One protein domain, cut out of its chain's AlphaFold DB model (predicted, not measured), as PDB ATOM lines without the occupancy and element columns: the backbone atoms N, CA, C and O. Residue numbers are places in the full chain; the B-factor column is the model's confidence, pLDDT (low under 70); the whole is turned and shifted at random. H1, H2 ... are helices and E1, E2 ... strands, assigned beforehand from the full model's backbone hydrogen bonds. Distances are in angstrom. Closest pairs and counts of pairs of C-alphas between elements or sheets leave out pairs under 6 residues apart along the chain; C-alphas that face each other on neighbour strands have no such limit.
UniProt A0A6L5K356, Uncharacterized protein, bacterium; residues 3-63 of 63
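AT A GLANCE: This is residues 3 to 63 of the 63 residues of an uncharacterized protein of bacterium (UniProt A0A6L5K356). A small sheet of three short strands has one face covered by the long helix H1, which runs slantwise to the strands, while the shorter helix H2 crosses H1 steeply and brings its last residues to E1. The 61 printed residues hold E1, E2, H1, H2 and E3 in that order along the chain, and the sheet runs E2 E1 E3, antiparallel. The class is mixed, helices and strands, in two layers, H1 and H2 on one face of the sheet. The whole is compact, with a radius of gyration of the C-alphas of 10.9 A, yet elongated, spanning 35 by 21 by 16 A.

IN THESE COORDINATES: E1 is residues 3 to 6, 10.6 A long, beginning at C-alpha 3 (-7.142, -18.275, -25.013). E2 is residues 13 to 17, 13.7 A. H1, residues 21 to 39, measures 25.2 A and ends at C-alpha 39 (0.595, -8.321, -41.638). H2 is residues 48 to 58, 15.0 A. E3, residues 60 to 62, is 6.2 A long and ends at C-alpha 62 (-12.376, -19.351, -23.688).

HOW THE PARTS SIT: E1 and E2 form a hairpin, with N 5 and O 14 2.8 A apart, within hydrogen-bond range. On the other side of E1, N 4 and O 60 of E3 are 2.8 A apart. E2, H1 and H2, and E3 make a split strand-helix-strand unit, two strands running the same way with E1 between them, and its crossover is right-handed. H1 is on the sheet at a height of 8.3 A; its closest C-alphas to E2 are Ala 24 and Ile 16, 6.8 A. H1 touches H2 with residues 25 to 32 alone, C-alphas 25 and 55 being closest at 6.4 A, opposite ways at a steep tilt of 68 degrees, only just short of about perpendicular. In H1 and H2 every O i to N i+4 pair is within hydrogen-bond range.

THE WHOLE: The C-alphas farthest apart, Asn 42 and Glu 63, are 35.4 A apart. The printed part has no cut and no long link. Residue 63, the chain's last, is under 70 in pLDDT.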
ATOM      1  N   TYR A   3      -7.145 -19.719 -25.171       94.00
ATOM      2  CA  TYR A   3      -7.142 -18.275 -25.013       94.00
ATOM      3  C   TYR A   3      -7.353 -17.629 -26.370       94.00
ATOM      4  O   TYR A   3      -6.905 -18.147 -27.391       94.00
ATOM      5  N   SER A   4      -8.015 -16.480 -26.381       93.75
ATOM      6  CA  SER A   4      -8.202 -15.655 -27.564       93.75
ATOM      7  C   SER A   4      -7.761 -14.224 -27.291       93.75
ATOM      8  O   SER A   4      -7.940 -13.698 -26.195       93.75
ATOM      9  N   ILE A   5      -7.200 -13.568 -28.297       92.88
ATOM     10  CA  ILE A   5      -6.946 -12.132 -28.279       92.88
ATOM     11  C   ILE A   5      -7.313 -11.527 -29.621       92.88
ATOM     12  O   ILE A   5      -7.187 -12.165 -30.663       92.88
ATOM     13  N   LYS A   6      -7.745 -10.270 -29.604       91.19
ATOM     14  CA  LYS A   6      -8.008  -9.505 -30.816       91.19
ATOM     15  C   LYS A   6      -6.900  -8.483 -31.045       91.19
ATOM     16  O   LYS A   6      -6.651  -7.647 -30.179       91.19
ATOM     17  N   CYS A   7      -6.268  -8.524 -32.215       88.06
ATOM     18  CA  CYS A   7      -5.322  -7.497 -32.628       88.06
ATOM     19  C   CYS A   7      -6.061  -6.152 -32.772       88.06
ATOM     20  O   CYS A   7      -7.041  -6.075 -33.516       88.06
ATOM     21  N   PRO A   8      -5.624  -5.077 -32.097       84.44
ATOM     22  CA  PRO A   8      -6.318  -3.790 -32.131       84.44
ATOM     23  C   PRO A   8      -6.136  -3.033 -33.455       84.44
ATOM     24  O   PRO A   8      -6.919  -2.132 -33.742       84.44
ATOM     25  N   LEU A   9      -5.132  -3.388 -34.263       86.00
ATOM     26  CA  LEU A   9      -4.851  -2.727 -35.543       86.00
ATOM     27  C   LEU A   9      -5.753  -3.244 -36.666       86.00
ATOM     28  O   LEU A   9      -6.360  -2.463 -37.392       86.00
ATOM     29  N   CYS A  10      -5.852  -4.566 -36.800       89.44
ATOM     30  CA  CYS A  10      -6.569  -5.216 -37.898       89.44
ATOM     31  C   CYS A  10      -7.826  -5.965 -37.458       89.44
ATOM     32  O   CYS A  10      -8.515  -6.546 -38.292       89.44
ATOM     33  N   ASN A  11      -8.146  -5.959 -36.160       89.25
ATOM     34  CA  ASN A  11      -9.261  -6.707 -35.582       89.25
ATOM     35  C   ASN A  11      -9.190  -8.233 -35.790       89.25
ATOM     36  O   ASN A  11     -10.178  -8.918 -35.520       89.25
ATOM     37  N   GLN A  12      -8.049  -8.775 -36.223       89.50
ATOM     38  CA  GLN A  12      -7.864 -10.214 -36.370       89.50
ATOM     39  C   GLN A  12      -7.837 -10.884 -34.996       89.50
ATOM     40  O   GLN A  12      -7.123 -10.446 -34.093       89.50
ATOM     41  N   SER A  13      -8.624 -11.945 -34.841       90.38
ATOM     42  CA  SER A  13      -8.598 -12.778 -33.642       90.38
ATOM     43  C   SER A  13      -7.511 -13.841 -33.772       90.38
ATOM     44  O   SER A  13      -7.447 -14.538 -34.783       90.38
ATOM     45  N   MET A  14      -6.684 -13.975 -32.743       90.19
ATOM     46  CA  MET A  14      -5.688 -15.031 -32.587       90.19
ATOM     47  C   MET A  14      -6.119 -15.909 -31.415       90.19
ATOM     48  O   MET A  14      -6.552 -15.392 -30.385       90.19
ATOM     49  N   THR A  15      -6.023 -17.224 -31.572       92.81
ATOM     50  CA  THR A  15      -6.377 -18.200 -30.535       92.81
ATOM     51  C   THR A  15      -5.228 -19.157 -30.312       92.81
ATOM     52  O   THR A  15      -4.665 -19.644 -31.289       92.81
ATOM     53  N   ILE A  16      -4.920 -19.452 -29.051       91.94
ATOM     54  CA  ILE A  16      -3.822 -20.346 -28.683       91.94
ATOM     55  C   ILE A  16      -4.251 -21.244 -27.532       91.94
ATOM     56  O   ILE A  16      -4.924 -20.805 -26.595       91.94
ATOM     57  N   ASP A  17      -3.825 -22.497 -27.595       93.25
ATOM     58  CA  ASP A  17      -3.935 -23.448 -26.503       93.25
ATOM     59  C   ASP A  17      -2.697 -23.368 -25.610       93.25
ATOM     60  O   ASP A  17      -1.568 -23.533 -26.064       93.25
ATOM     61  N   ALA A  18      -2.920 -23.119 -24.322       91.75
ATOM     62  CA  ALA A  18      -1.866 -23.006 -23.324       91.75
ATOM     63  C   ALA A  18      -2.281 -23.653 -21.996       91.75
ATOM     64  O   ALA A  18      -3.471 -23.818 -21.694       91.75
ATOM     65  N   GLU A  19      -1.301 -24.043 -21.187       90.94
ATOM     66  CA  GLU A  19      -1.537 -24.724 -19.909       90.94
ATOM     67  C   GLU A  19      -1.956 -23.746 -18.799       90.94
ATOM     68  O   GLU A  19      -2.687 -24.123 -17.884       90.94
ATOM     69  N   ASN A  20      -1.531 -22.484 -18.891       91.25
ATOM     70  CA  ASN A  20      -1.786 -21.416 -17.920       91.25
ATOM     71  C   ASN A  20      -1.662 -20.023 -18.576       91.25
ATOM     72  O   ASN A  20      -1.318 -19.914 -19.752       91.25
ATOM     73  N   ASP A  21      -1.936 -18.961 -17.817       89.69
ATOM     74  CA  ASP A  21      -1.919 -17.586 -18.331       89.69
ATOM     75  C   ASP A  21      -0.516 -17.138 -18.787       89.69
ATOM     76  O   ASP A  21      -0.383 -16.490 -19.822       89.69
ATOM     77  N   ASP A  22       0.553 -17.503 -18.071       90.69
ATOM     78  CA  ASP A  22       1.926 -17.113 -18.434       90.69
ATOM     79  C   ASP A  22       2.406 -17.774 -19.738       90.69
ATOM     80  O   ASP A  22       3.029 -17.126 -20.588       90.69
ATOM     81  N   THR A  23       2.069 -19.052 -19.933       93.38
ATOM     82  CA  THR A  23       2.336 -19.778 -21.187       93.38
ATOM     83  C   THR A  23       1.517 -19.206 -22.343       93.38
ATOM     84  O   THR A  23       2.057 -19.035 -23.435       93.38
ATOM     85  N   ALA A  24       0.265 -18.805 -22.096       92.50
ATOM     86  CA  ALA A  24      -0.569 -18.133 -23.092       92.50
ATOM     87  C   ALA A  24       0.032 -16.788 -23.520       92.50
ATOM     88  O   ALA A  24       0.157 -16.515 -24.712       92.50
ATOM     89  N   VAL A  25       0.456 -15.963 -22.558       92.00
ATOM     90  CA  VAL A  25       1.072 -14.655 -22.829       92.00
ATOM     91  C   VAL A  25       2.348 -14.806 -23.654       92.00
ATOM     92  O   VAL A  25       2.550 -14.045 -24.598       92.00
ATOM     93  N   THR A  26       3.187 -15.791 -23.328       93.44
ATOM     94  CA  THR A  26       4.423 -16.058 -24.080       93.44
ATOM     95  C   THR A  26       4.114 -16.464 -25.521       93.44
ATOM     96  O   THR A  26       4.682 -15.894 -26.449       93.44
ATOM     97  N   ALA A  27       3.147 -17.361 -25.722       93.69
ATOM     98  CA  ALA A  27       2.749 -17.781 -27.061       93.69
ATOM     99  C   ALA A  27       2.125 -16.628 -27.876       93.69
ATOM    100  O   ALA A  27       2.446 -16.448 -29.050       93.69
ATOM    101  N   PHE A  28       1.295 -15.782 -27.253       93.00
ATOM    102  CA  PHE A  28       0.745 -14.587 -27.905       93.00
ATOM    103  C   PHE A  28       1.811 -13.544 -28.232       93.00
ATOM    104  O   PHE A  28       1.642 -12.799 -29.194       93.00
ATOM    105  N   MET A  29       2.887 -13.455 -27.449       92.56
ATOM    106  CA  MET A  29       4.007 -12.560 -27.742       92.56
ATOM    107  C   MET A  29       4.733 -12.993 -29.015       92.56
ATOM    108  O   MET A  29       5.027 -12.153 -29.864       92.56
ATOM    109  N   GLU A  30       5.004 -14.289 -29.166       92.38
ATOM    110  CA  GLU A  30       5.638 -14.828 -30.373       92.38
ATOM    111  C   GLU A  30       4.738 -14.654 -31.604       92.38
ATOM    112  O   GLU A  30       5.171 -14.084 -32.610       92.38
ATOM    113  N   GLU A  31       3.464 -15.041 -31.491       91.31
ATOM    114  CA  GLU A  31       2.478 -14.900 -32.568       91.31
ATOM    115  C   GLU A  31       2.238 -13.424 -32.922       91.31
ATOM    116  O   GLU A  31       2.232 -13.038 -34.088       91.31
ATOM    117  N   GLY A  32       2.121 -12.554 -31.917       89.56
ATOM    118  CA  GLY A  32       1.940 -11.119 -32.100       89.56
ATOM    119  C   GLY A  32       3.109 -10.476 -32.845       89.56
ATOM    120  O   GLY A  32       2.888  -9.650 -33.734       89.56
ATOM    121  N   LYS A  33       4.353 -10.865 -32.534       88.62
ATOM    122  CA  LYS A  33       5.546 -10.387 -33.250       88.62
ATOM    123  C   LYS A  33       5.555 -10.848 -34.706       88.62
ATOM    124  O   LYS A  33       5.832 -10.023 -35.581       88.62
ATOM    125  N   SER A  34       5.236 -12.118 -34.975       89.62
ATOM    126  CA  SER A  34       5.142 -12.621 -36.355       89.62
ATOM    127  C   SER A  34       4.035 -11.901 -37.118       89.62
ATOM    128  O   SER A  34       4.284 -11.320 -38.174       89.62
ATOM    129  N   HIS A  35       2.850 -11.798 -36.515       89.94
ATOM    130  CA  HIS A  35       1.709 -11.077 -37.059       89.94
ATOM    131  C   HIS A  35       2.051  -9.622 -37.405       89.94
ATOM    132  O   HIS A  35       1.781  -9.181 -38.520       89.94
ATOM    133  N   MET A  36       2.691  -8.876 -36.498       88.00
ATOM    134  CA  MET A  36       3.113  -7.497 -36.768       88.00
ATOM    135  C   MET A  36       4.111  -7.424 -37.927       88.00
ATOM    136  O   MET A  36       3.988  -6.553 -38.781       88.00
ATOM    137  N   LYS A  37       5.075  -8.344 -37.997       87.88
ATOM    138  CA  LYS A  37       6.084  -8.360 -39.063       87.88
ATOM    139  C   LYS A  37       5.492  -8.708 -40.433       87.88
ATOM    140  O   LYS A  37       5.912  -8.132 -41.434       87.88
ATOM    141  N   GLU A  38       4.545  -9.641 -40.481       89.19
ATOM    142  CA  GLU A  38       3.980 -10.172 -41.725       89.19
ATOM    143  C   GLU A  38       2.762  -9.378 -42.212       89.19
ATOM    144  O   GLU A  38       2.669  -9.055 -43.395       89.19
ATOM    145  N   GLN A  39       1.840  -9.030 -41.311       88.75
ATOM    146  CA  GLN A  39       0.595  -8.321 -41.638       88.75
ATOM    147  C   GLN A  39       0.743  -6.798 -41.546       88.75
ATOM    148  O   GLN A  39      -0.008  -6.055 -42.183       88.75
ATOM    149  N   HIS A  40       1.713  -6.311 -40.766       87.69
ATOM    150  CA  HIS A  40       1.926  -4.885 -40.523       87.69
ATOM    151  C   HIS A  40       3.386  -4.446 -40.753       87.69
ATOM    152  O   HIS A  40       3.953  -3.759 -39.903       87.69
ATOM    153  N   PRO A  41       3.996  -4.740 -41.921       84.44
ATOM    154  CA  PRO A  41       5.418  -4.469 -42.172       84.44
ATOM    155  C   PRO A  41       5.790  -2.978 -42.122       84.44
ATOM    156  O   PRO A  41       6.953  -2.635 -41.934       84.44
ATOM    157  N   ASN A  42       4.805  -2.089 -42.291       86.69
ATOM    158  CA  ASN A  42       4.979  -0.636 -42.222       86.69
ATOM    159  C   ASN A  42       4.602  -0.043 -40.852       86.69
ATOM    160  O   ASN A  42       4.736   1.165 -40.660       86.69
ATOM    161  N   ALA A  43       4.078  -0.848 -39.922       79.56
ATOM    162  CA  ALA A  43       3.772  -0.374 -38.579       79.56
ATOM    163  C   ALA A  43       5.060  -0.300 -37.745       79.56
ATOM    164  O   ALA A  43       5.952  -1.136 -37.906       79.56
ATOM    165  N   PRO A  44       5.175   0.682 -36.835       78.75
ATOM    166  CA  PRO A  44       6.290   0.717 -35.904       78.75
ATOM    167  C   PRO A  44       6.291  -0.558 -35.056       78.75
ATOM    168  O   PRO A  44       5.242  -1.007 -34.587       78.75
ATOM    169  N   ALA A  45       7.479  -1.131 -34.857       74.06
ATOM    170  CA  ALA A  45       7.645  -2.253 -33.947       74.06
ATOM    171  C   ALA A  45       7.191  -1.827 -32.544       74.06
ATOM    172  O   ALA A  45       7.697  -0.853 -31.983       74.06
ATOM    173  N   LEU A  46       6.212  -2.546 -31.997       79.88
ATOM    174  CA  LEU A  46       5.763  -2.353 -30.624       79.88
ATOM    175  C   LEU A  46       6.870  -2.840 -29.674       79.88
ATOM    176  O   LEU A  46       7.374  -3.946 -29.874       79.88
ATOM    177  N   PRO A  47       7.247  -2.061 -28.644       86.88
ATOM    178  CA  PRO A  47       8.128  -2.546 -27.589       86.88
ATOM    179  C   PRO A  47       7.535  -3.789 -26.922       86.88
ATOM    180  O   PRO A  47       6.325  -3.847 -26.691       86.88
ATOM    181  N   ASP A  48       8.389  -4.743 -26.555       87.38
ATOM    182  CA  ASP A  48       7.966  -6.020 -25.970       87.38
ATOM    183  C   ASP A  48       7.070  -5.835 -24.736       87.38
ATOM    184  O   ASP A  48       6.032  -6.483 -24.624       87.38
ATOM    185  N   GLU A  49       7.409  -4.893 -23.852       89.12
ATOM    186  CA  GLU A  49       6.611  -4.585 -22.658       89.12
ATOM    187  C   GLU A  49       5.212  -4.060 -23.006       89.12
ATOM    188  O   GLU A  49       4.225  -4.399 -22.348       89.12
ATOM    189  N   GLN A  50       5.107  -3.252 -24.065       87.50
ATOM    190  CA  GLN A  50       3.830  -2.701 -24.507       87.50
ATOM    191  C   GLN A  50       2.973  -3.793 -25.152       87.50
ATOM    192  O   GLN A  50       1.787  -3.900 -24.844       87.50
ATOM    193  N   MET A  51       3.577  -4.645 -25.984       87.94
ATOM    194  CA  MET A  51       2.894  -5.791 -26.581       87.94
ATOM    195  C   MET A  51       2.403  -6.768 -25.508       87.94
ATOM    196  O   MET A  51       1.239  -7.163 -25.531       87.94
ATOM    197  N   GLN A  52       3.232  -7.081 -24.512       90.75
ATOM    198  CA  GLN A  52       2.853  -7.957 -23.407       90.75
ATOM    199  C   GLN A  52       1.700  -7.373 -22.580       90.75
ATOM    200  O   GLN A  52       0.782  -8.105 -22.201       90.75
ATOM    201  N   ALA A  53       1.707  -6.061 -22.318       90.44
ATOM    202  CA  ALA A  53       0.614  -5.385 -21.625       90.44
ATOM    203  C   ALA A  53      -0.696  -5.440 -22.429       90.44
ATOM    204  O   ALA A  53      -1.749  -5.744 -21.869       90.44
ATOM    205  N   MET A  54      -0.629  -5.213 -23.746       87.81
ATOM    206  CA  MET A  54      -1.784  -5.360 -24.638       87.81
ATOM    207  C   MET A  54      -2.299  -6.795 -24.653       87.81
ATOM    208  O   MET A  54      -3.511  -7.004 -24.633       87.81
ATOM    209  N   ILE A  55      -1.389  -7.771 -24.635       90.69
ATOM    210  CA  ILE A  55      -1.744  -9.182 -24.586       90.69
ATOM    211  C   ILE A  55      -2.485  -9.499 -23.301       90.69
ATOM    212  O   ILE A  55      -3.615  -9.967 -23.351       90.69
ATOM    213  N   ARG A  56      -1.907  -9.167 -22.147       90.31
ATOM    214  CA  ARG A  56      -2.537  -9.415 -20.844       90.31
ATOM    215  C   ARG A  56      -3.893  -8.724 -20.695       90.31
ATOM    216  O   ARG A  56      -4.783  -9.285 -20.073       90.31
ATOM    217  N   PHE A  57      -4.055  -7.530 -21.263       88.69
ATOM    218  CA  PHE A  57      -5.313  -6.786 -21.193       88.69
ATOM    219  C   PHE A  57      -6.374  -7.296 -22.184       88.69
ATOM    220  O   PHE A  57      -7.567  -7.269 -21.891       88.69
ATOM    221  N   GLY A  58      -5.950  -7.730 -23.373       87.69
ATOM    222  CA  GLY A  58      -6.834  -8.190 -24.445       87.69
ATOM    223  C   GLY A  58      -7.122  -9.692 -24.435       87.69
ATOM    224  O   GLY A  58      -8.067 -10.122 -25.100       87.69
ATOM    225  N   MET A  59      -6.315 -10.482 -23.723       91.19
ATOM    226  CA  MET A  59      -6.445 -11.931 -23.626       91.19
ATOM    227  C   MET A  59      -7.739 -12.298 -22.902       91.19
ATOM    228  O   MET A  59      -8.002 -11.877 -21.778       91.19
ATOM    229  N   LYS A  60      -8.540 -13.132 -23.555       91.81
ATOM    230  CA  LYS A  60      -9.749 -13.735 -23.013       91.81
ATOM    231  C   LYS A  60      -9.551 -15.232 -22.933       91.81
ATOM    232  O   LYS A  60      -9.139 -15.860 -23.904       91.81
ATOM    233  N   LYS A  61      -9.874 -15.805 -21.784       91.31
ATOM    234  CA  LYS A  61      -9.948 -17.251 -21.618       91.31
ATOM    235  C   LYS A  61     -11.267 -17.734 -22.220       91.31
ATOM    236  O   LYS A  61     -12.318 -17.217 -21.854       91.31
ATOM    237  N   GLU A  62     -11.198 -18.652 -23.176       83.44
ATOM    238  CA  GLU A  62     -12.376 -19.351 -23.688       83.44
ATOM    239  C   GLU A  62     -12.587 -20.603 -22.820       83.44
ATOM    240  O   GLU A  62     -11.659 -21.402 -22.653       83.44
ATOM    241  N   GLU A  63     -13.766 -20.704 -22.197       58.72
ATOM    242  CA  GLU A  63     -14.196 -21.832 -21.348       58.72
ATOM    243  C   GLU A  63     -14.624 -23.052 -22.170       58.72
ATOM    244  O   GLU A  63     -15.288 -22.864 -23.217       58.72
TER     245      GLU A  63